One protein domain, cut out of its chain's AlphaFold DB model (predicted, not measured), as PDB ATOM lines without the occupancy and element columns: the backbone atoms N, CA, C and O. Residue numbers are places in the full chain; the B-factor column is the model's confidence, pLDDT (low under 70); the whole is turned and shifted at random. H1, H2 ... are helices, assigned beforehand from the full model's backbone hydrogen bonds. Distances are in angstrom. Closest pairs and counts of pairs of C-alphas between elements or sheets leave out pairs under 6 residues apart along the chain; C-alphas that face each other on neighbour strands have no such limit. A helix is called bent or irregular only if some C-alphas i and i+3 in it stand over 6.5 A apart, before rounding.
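This is residues 53 to 112 of the 179 residues of the protein "Hypothetical protein" of Cyprideis torosa (UniProt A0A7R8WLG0). Long helix H1 and shorter H4 pack side by side, and H2 and H3 make a corner that folds back beside them. H5 follows beyond H4 at one end. The printed part has 60 residues with five named helices, H1 to H5 in order, and no named strand; the class is all helix. It is compact, radius of gyration of the C-alphas 11.8 A, with an elongated outline of 40 by 22 by 18 A.

H1, residues 54 to 69, runs 22.8 A from C-alpha 54 at (-0.304, -6.626, 26.486). H4, 92 to 102, spans 15.0 A; H3, 79 to 87, 12.6 A. H2 is 71 to 77; H5, 105 to 111, ends at (13.610, -8.414, -7.926).

H1, with residues 61 to 68 alone, touches H4 at a shallow tilt of 26 degrees, the same way; the closest C-alphas, Glu 61 and Val 94, are 6.8 A apart. H2 and H3 only just touch, only at the corner, with 3 pairs of C-alphas within 8 A, the closest Phe 74 and Ile 82, 7.4 A. H1 and H3 are near each other, as are H2 and H4. H5 is close to H4 but not clearly touching, C-alphas 100 and 106 being 6.1 A apart. H4 is irregular, C-alphas 93 and 96 being 7.6 A apart, with 5 of 7 O i to N i+4 pairs within hydrogen-bond range; in H1, H2, H3 and H5 every such pair is.

The farthest C-alphas, Pro 53 and Asn 112, are 40.2 A apart. The printed part has no cut, the four links are tight, and no printed residue is under pLDDT 70.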
ATOM      1  N   PRO A  53       2.238  -3.370  28.932       91.06
ATOM      2  CA  PRO A  53       0.943  -4.024  29.032       91.06
ATOM      3  C   PRO A  53       0.521  -4.611  27.684       91.06
ATOM      4  O   PRO A  53       0.623  -3.937  26.650       91.06
ATOM      5  N   VAL A  54       0.031  -5.852  27.697       89.75
ATOM      6  CA  VAL A  54      -0.304  -6.626  26.486       89.75
ATOM      7  C   VAL A  54      -1.188  -5.824  25.529       89.75
ATOM      8  O   VAL A  54      -0.981  -5.840  24.316       89.75
ATOM      9  N   GLU A  55      -2.123  -5.043  26.066       93.69
ATOM     10  CA  GLU A  55      -3.011  -4.196  25.270       93.69
ATOM     11  C   GLU A  55      -2.263  -3.092  24.500       93.69
ATOM     12  O   GLU A  55      -2.526  -2.826  23.323       93.69
ATOM     13  N   ILE A  56      -1.247  -2.481  25.117       93.06
ATOM     14  CA  ILE A  56      -0.388  -1.502  24.445       93.06
ATOM     15  C   ILE A  56       0.413  -2.182  23.333       93.06
ATOM     16  O   ILE A  56       0.540  -1.605  22.246       93.06
ATOM     17  N   LEU A  57       0.929  -3.390  23.582       92.94
ATOM     18  CA  LEU A  57       1.685  -4.160  22.596       92.94
ATOM     19  C   LEU A  57       0.820  -4.497  21.373       92.94
ATOM     20  O   LEU A  57       1.206  -4.158  20.253       92.94
ATOM     21  N   ARG A  58      -0.391  -5.029  21.586       95.38
ATOM     22  CA  ARG A  58      -1.375  -5.334  20.528       95.38
ATOM     23  C   ARG A  58      -1.755  -4.098  19.717       95.38
ATOM     24  O   ARG A  58      -1.814  -4.127  18.485       95.38
ATOM     25  N   ARG A  59      -1.959  -2.955  20.380       96.56
ATOM     26  CA  ARG A  59      -2.244  -1.684  19.696       96.56
ATOM     27  C   ARG A  59      -1.073  -1.218  18.826       96.56
ATOM     28  O   ARG A  59      -1.292  -0.660  17.749       96.56
ATOM     29  N   ARG A  60       0.172  -1.399  19.281       96.81
ATOM     30  CA  ARG A  60       1.374  -1.084  18.486       96.81
ATOM     31  C   ARG A  60       1.511  -2.040  17.305       96.81
ATOM     32  O   ARG A  60       1.760  -1.580  16.194       96.81
ATOM     33  N   GLU A  61       1.282  -3.327  17.523       97.38
ATOM     34  CA  GLU A  61       1.292  -4.362  16.491       97.38
ATOM     35  C   GLU A  61       0.289  -4.070  15.368       97.38
ATOM     36  O   GLU A  61       0.683  -4.014  14.206       97.38
ATOM     37  N   ARG A  62      -0.971  -3.747  15.693       98.06
ATOM     38  CA  ARG A  62      -1.987  -3.368  14.688       98.06
ATOM     39  C   ARG A  62      -1.540  -2.195  13.814       98.06
ATOM     40  O   ARG A  62      -1.778  -2.195  12.609       98.06
ATOM     41  N   LYS A  63      -0.849  -1.205  14.395       97.81
ATOM     42  CA  LYS A  63      -0.286  -0.072  13.636       97.81
ATOM     43  C   LYS A  63       0.808  -0.523  12.665       97.81
ATOM     44  O   LYS A  63       0.856  -0.007  11.554       97.81
ATOM     45  N   TRP A  64       1.662  -1.463  13.068       97.94
ATOM     46  CA  TRP A  64       2.692  -2.044  12.202       97.94
ATOM     47  C   TRP A  64       2.088  -2.886  11.076       97.94
ATOM     48  O   TRP A  64       2.453  -2.697   9.920       97.94
ATOM     49  N   ILE A  65       1.106  -3.737  11.382       98.12
ATOM     50  CA  ILE A  65       0.389  -4.538  10.378       98.12
ATOM     51  C   ILE A  65      -0.242  -3.631   9.315       98.12
ATOM     52  O   ILE A  65      -0.048  -3.852   8.120       98.12
ATOM     53  N   TYR A  66      -0.916  -2.561   9.748       97.94
ATOM     54  CA  TYR A  66      -1.487  -1.564   8.844       97.94
ATOM     55  C   TYR A  66      -0.426  -0.898   7.957       97.94
ATOM     56  O   TYR A  66      -0.641  -0.706   6.758       97.94
ATOM     57  N   MET A  67       0.739  -0.563   8.523       97.44
ATOM     58  CA  MET A  67       1.845  -0.007   7.743       97.44
ATOM     59  C   MET A  67       2.368  -0.988   6.700       97.44
ATOM     60  O   MET A  67       2.674  -0.554   5.599       97.44
ATOM     61  N   PHE A  68       2.461  -2.287   6.999       97.06
ATOM     62  CA  PHE A  68       2.940  -3.272   6.023       97.06
ATOM     63  C   PHE A  68       2.018  -3.400   4.812       97.06
ATOM     64  O   PHE A  68       2.507  -3.578   3.697       97.06
ATOM     65  N   GLN A  69       0.703  -3.296   5.020       97.00
ATOM     66  CA  GLN A  69      -0.290  -3.317   3.940       97.00
ATOM     67  C   GLN A  69      -0.163  -2.096   3.017       97.00
ATOM     68  O   GLN A  69      -0.404  -2.202   1.822       97.00
ATOM     69  N   HIS A  70       0.285  -0.959   3.555       96.62
ATOM     70  CA  HIS A  70       0.405   0.311   2.835       96.62
ATOM     71  C   HIS A  70       1.860   0.792   2.743       96.62
ATOM     72  O   HIS A  70       2.124   1.997   2.716       96.62
ATOM     73  N   TRP A  71       2.815  -0.143   2.736       95.62
ATOM     74  CA  TRP A  71       4.222   0.171   2.988       95.62
ATOM     75  C   TRP A  71       4.786   1.203   2.024       95.62
ATOM     76  O   TRP A  71       5.393   2.178   2.454       95.62
ATOM     77  N   ASP A  72       4.528   1.031   0.732       93.44
ATOM     78  CA  ASP A  72       5.093   1.894  -0.301       93.44
ATOM     79  C   ASP A  72       4.561   3.335  -0.193       93.44
ATOM     80  O   ASP A  72       5.288   4.293  -0.450       93.44
ATOM     81  N   SER A  73       3.317   3.508   0.273       96.06
ATOM     82  CA  SER A  73       2.757   4.824   0.602       96.06
ATOM     83  C   SER A  73       3.443   5.428   1.827       96.06
ATOM     84  O   SER A  73       3.870   6.581   1.774       96.06
ATOM     85  N   PHE A  74       3.604   4.669   2.916       95.25
ATOM     86  CA  PHE A  74       4.276   5.153   4.127       95.25
ATOM     87  C   PHE A  74       5.738   5.517   3.877       95.25
ATOM     88  O   PHE A  74       6.191   6.552   4.357       95.25
ATOM     89  N   PHE A  75       6.454   4.697   3.114       91.88
ATOM     90  CA  PHE A  75       7.859   4.919   2.802       91.88
ATOM     91  C   PHE A  75       8.057   6.197   1.981       91.88
ATOM     92  O   PHE A  75       8.956   6.977   2.274       91.88
ATOM     93  N   ARG A  76       7.173   6.458   1.005       93.44
ATOM     94  CA  ARG A  76       7.236   7.666   0.168       93.44
ATOM     95  C   ARG A  76       6.724   8.927   0.860       93.44
ATOM     96  O   ARG A  76       7.319   9.983   0.713       93.44
ATOM     97  N   SER A  77       5.601   8.835   1.572       95.31
ATOM     98  CA  SER A  77       4.863  10.016   2.050       95.31
ATOM     99  C   SER A  77       4.980  10.277   3.551       95.31
ATOM    100  O   SER A  77       4.636  11.362   4.010       95.31
ATOM    101  N   LYS A  78       5.414   9.290   4.348       95.25
ATOM    102  CA  LYS A  78       5.419   9.359   5.823       95.25
ATOM    103  C   LYS A  78       6.681   8.732   6.459       95.25
ATOM    104  O   LYS A  78       6.533   7.978   7.429       95.25
ATOM    105  N   PRO A  79       7.911   9.036   5.994       93.56
ATOM    106  CA  PRO A  79       9.138   8.451   6.552       93.56
ATOM    107  C   PRO A  79       9.342   8.795   8.037       93.56
ATOM    108  O   PRO A  79       9.702   7.922   8.828       93.56
ATOM    109  N   GLU A  80       8.989  10.016   8.455       96.75
ATOM    110  CA  GLU A  80       9.014  10.435   9.868       96.75
ATOM    111  C   GLU A  80       8.186   9.512  10.764       96.75
ATOM    112  O   GLU A  80       8.579   9.162  11.877       96.75
ATOM    113  N   LYS A  81       7.052   9.033  10.247       96.62
ATOM    114  CA  LYS A  81       6.158   8.147  10.988       96.62
ATOM    115  C   LYS A  81       6.737   6.746  11.168       96.62
ATOM    116  O   LYS A  81       6.433   6.083  12.163       96.62
ATOM    117  N   ILE A  82       7.533   6.289  10.202       96.19
ATOM    118  CA  ILE A  82       8.275   5.031  10.299       96.19
ATOM    119  C   ILE A  82       9.339   5.176  11.389       96.19
ATOM    120  O   ILE A  82       9.356   4.370  12.320       96.19
ATOM    121  N   ARG A  83      10.139   6.250  11.341       96.56
ATOM    122  CA  ARG A  83      11.181   6.536  12.340       96.56
ATOM    123  C   ARG A  83      10.612   6.628  13.755       96.56
ATOM    124  O   ARG A  83      11.102   5.939  14.644       96.56
ATOM    125  N   GLU A  84       9.533   7.389  13.953       97.75
ATOM    126  CA  GLU A  84       8.845   7.523  15.247       97.75
ATOM    127  C   GLU A  84       8.471   6.153  15.842       97.75
ATOM    128  O   GLU A  84       8.597   5.917  17.043       97.75
ATOM    129  N   ARG A  85       8.005   5.220  15.004       96.44
ATOM    130  CA  ARG A  85       7.601   3.880  15.448       96.44
ATOM    131  C   ARG A  85       8.779   2.955  15.707       96.44
ATOM    132  O   ARG A  85       8.677   2.141  16.620       96.44
ATOM    133  N   CYS A  86       9.871   3.089  14.957       96.69
ATOM    134  CA  CYS A  86      11.120   2.393  15.256       96.69
ATOM    135  C   CYS A  86      11.673   2.830  16.618       96.69
ATOM    136  O   CYS A  86      11.973   1.971  17.440       96.69
ATOM    137  N   LEU A  87      11.703   4.140  16.893       95.81
ATOM    138  CA  LEU A  87      12.169   4.698  18.169       95.81
ATOM    139  C   LEU A  87      11.305   4.257  19.356       95.81
ATOM    140  O   LEU A  87      11.817   3.986  20.434       95.81
ATOM    141  N   LYS A  88       9.988   4.119  19.157       94.25
ATOM    142  CA  LYS A  88       9.083   3.561  20.178       94.25
ATOM    143  C   LYS A  88       9.303   2.069  20.437       94.25
ATOM    144  O   LYS A  88       8.767   1.556  21.419       94.25
ATOM    145  N   GLY A  89      10.029   1.375  19.566       93.56
ATOM    146  CA  GLY A  89      10.260  -0.058  19.628       93.56
ATOM    147  C   GLY A  89       9.291  -0.857  18.755       93.56
ATOM    148  O   GLY A  89       8.071  -0.648  18.750       93.56
ATOM    149  N   ILE A  90       9.861  -1.817  18.031       95.38
ATOM    150  CA  ILE A  90       9.126  -2.752  17.179       95.38
ATOM    151  C   ILE A  90       8.626  -3.923  18.044       95.38
ATOM    152  O   ILE A  90       9.458  -4.581  18.687       95.38
ATOM    153  N   PRO A  91       7.305  -4.209  18.068       95.25
ATOM    154  CA  PRO A  91       6.766  -5.343  18.814       95.25
ATOM    155  C   PRO A  91       7.430  -6.660  18.378       95.25
ATOM    156  O   PRO A  91       7.616  -6.850  17.172       95.25
ATOM    157  N   PRO A  92       7.778  -7.568  19.314       91.88
ATOM    158  CA  PRO A  92       8.479  -8.812  18.987       91.88
ATOM    159  C   PRO A  92       7.790  -9.638  17.894       91.88
ATOM    160  O   PRO A  92       8.456 -10.064  16.954       91.88
ATOM    161  N   SER A  93       6.459  -9.758  17.947       93.44
ATOM    162  CA  SER A  93       5.651 -10.547  17.003       93.44
ATOM    163  C   SER A  93       5.778 -10.111  15.540       93.44
ATOM    164  O   SER A  93       5.674 -10.929  14.631       93.44
ATOM    165  N   VAL A  94       6.038  -8.825  15.289       96.81
ATOM    166  CA  VAL A  94       6.182  -8.271  13.933       96.81
ATOM    167  C   VAL A  94       7.618  -7.902  13.588       96.81
ATOM    168  O   VAL A  94       7.863  -7.415  12.485       96.81
ATOM    169  N   ARG A  95       8.578  -8.117  14.497       96.06
ATOM    170  CA  ARG A  95       9.957  -7.633  14.349       96.06
ATOM    171  C   ARG A  95      10.645  -8.182  13.111       96.06
ATOM    172  O   ARG A  95      11.178  -7.391  12.336       96.06
ATOM    173  N   GLY A  96      10.554  -9.491  12.880       95.25
ATOM    174  CA  GLY A  96      11.140 -10.121  11.693       95.25
ATOM    175  C   GLY A  96      10.609  -9.507  10.395       95.25
ATOM    176  O   GLY A  96      11.378  -9.104   9.525       95.25
ATOM    177  N   ARG A  97       9.285  -9.320  10.296       96.56
ATOM    178  CA  ARG A  97       8.664  -8.671   9.132       96.56
ATOM    179  C   ARG A  97       9.038  -7.193   9.029       96.56
ATOM    180  O   ARG A  97       9.287  -6.715   7.930       96.56
ATOM    181  N   ALA A  98       9.092  -6.464  10.138       96.94
ATOM    182  CA  ALA A  98       9.457  -5.053  10.132       96.94
ATOM    183  C   ALA A  98      10.875  -4.841   9.604       96.94
ATOM    184  O   ALA A  98      11.066  -4.038   8.696       96.94
ATOM    185  N   TRP A  99      11.851  -5.587  10.125       96.38
ATOM    186  CA  TRP A  99      13.233  -5.518   9.658       96.38
ATOM    187  C   TRP A  99      13.353  -5.895   8.186       96.38
ATOM    188  O   TRP A  99      13.961  -5.142   7.434       96.38
ATOM    189  N   PHE A 100      12.670  -6.958   7.751       94.94
ATOM    190  CA  PHE A 100      12.628  -7.368   6.344       94.94
ATOM    191  C   PHE A 100      12.141  -6.262   5.386       94.94
ATOM    192  O   PHE A 100      12.584  -6.164   4.240       94.94
ATOM    193  N   PHE A 101      11.220  -5.413   5.842       95.00
ATOM    194  CA  PHE A 101      10.749  -4.255   5.084       95.00
ATOM    195  C   PHE A 101      11.706  -3.057   5.190       95.00
ATOM    196  O   PHE A 101      11.980  -2.412   4.181       95.00
ATOM    197  N   LEU A 102      12.215  -2.766   6.391       95.25
ATOM    198  CA  LEU A 102      13.087  -1.620   6.673       95.25
ATOM    199  C   LEU A 102      14.428  -1.702   5.939       95.25
ATOM    200  O   LEU A 102      14.874  -0.692   5.406       95.25
ATOM    201  N   CYS A 103      15.043  -2.885   5.868       94.19
ATOM    202  CA  CYS A 103      16.302  -3.080   5.143       94.19
ATOM    203  C   CYS A 103      16.116  -3.214   3.622       94.19
ATOM    204  O   CYS A 103      17.078  -3.444   2.899       94.19
ATOM    205  N   GLY A 104      14.882  -3.120   3.114       91.81
ATOM    206  CA  GLY A 104      14.595  -3.272   1.688       91.81
ATOM    207  C   GLY A 104      14.666  -4.713   1.172       91.81
ATOM    208  O   GLY A 104      14.449  -4.931  -0.022       91.81
ATOM    209  N   ALA A 105      14.882  -5.712   2.037       90.81
ATOM    210  CA  ALA A 105      14.979  -7.115   1.634       90.81
ATOM    211  C   ALA A 105      13.724  -7.616   0.897       90.81
ATOM    212  O   ALA A 105      13.837  -8.419  -0.027       90.81
ATOM    213  N   ARG A 106      12.530  -7.081   1.203       92.44
ATOM    214  CA  ARG A 106      11.309  -7.348   0.413       92.44
ATOM    215  C   ARG A 106      11.472  -7.002  -1.066       92.44
ATOM    216  O   ARG A 106      11.060  -7.782  -1.920       92.44
ATOM    217  N   VAL A 107      12.033  -5.831  -1.357       90.88
ATOM    218  CA  VAL A 107      12.232  -5.351  -2.730       90.88
ATOM    219  C   VAL A 107      13.319  -6.175  -3.410       90.88
ATOM    220  O   VAL A 107      13.124  -6.611  -4.540       90.88
ATOM    221  N   LEU A 108      14.425  -6.439  -2.710       91.50
ATOM    222  CA  LEU A 108      15.533  -7.221  -3.252       91.50
ATOM    223  C   LEU A 108      15.109  -8.657  -3.591       91.50
ATOM    224  O   LEU A 108      15.375  -9.121  -4.696       91.50
ATOM    225  N   ARG A 109      14.374  -9.322  -2.691       90.81
ATOM    226  CA  ARG A 109      13.820 -10.661  -2.934       90.81
ATOM    227  C   ARG A 109      12.807 -10.663  -4.078       90.81
ATOM    228  O   ARG A 109      12.797 -11.588  -4.875       90.81
ATOM    229  N   GLY A 110      11.971  -9.628  -4.181       92.56
ATOM    230  CA  GLY A 110      11.011  -9.496  -5.282       92.56
ATOM    231  C   GLY A 110      11.670  -9.291  -6.650       92.56
ATOM    232  O   GLY A 110      11.148  -9.764  -7.651       92.56
ATOM    233  N   ARG A 111      12.824  -8.613  -6.697       94.00
ATOM    234  CA  ARG A 111      13.610  -8.414  -7.926       94.00
ATOM    235  C   ARG A 111      14.409  -9.648  -8.344       94.00
ATOM    236  O   ARG A 111      14.731  -9.767  -9.517       94.00
ATOM    237  N   ASN A 112      14.715 -10.538  -7.402       91.19
ATOM    238  CA  ASN A 112      15.559 -11.712  -7.620       91.19
ATOM    239  C   ASN A 112      14.855 -12.996  -7.138       91.19
ATOM    240  O   ASN A 112      15.301 -13.619  -6.169       91.19
TER     241      ASN A 112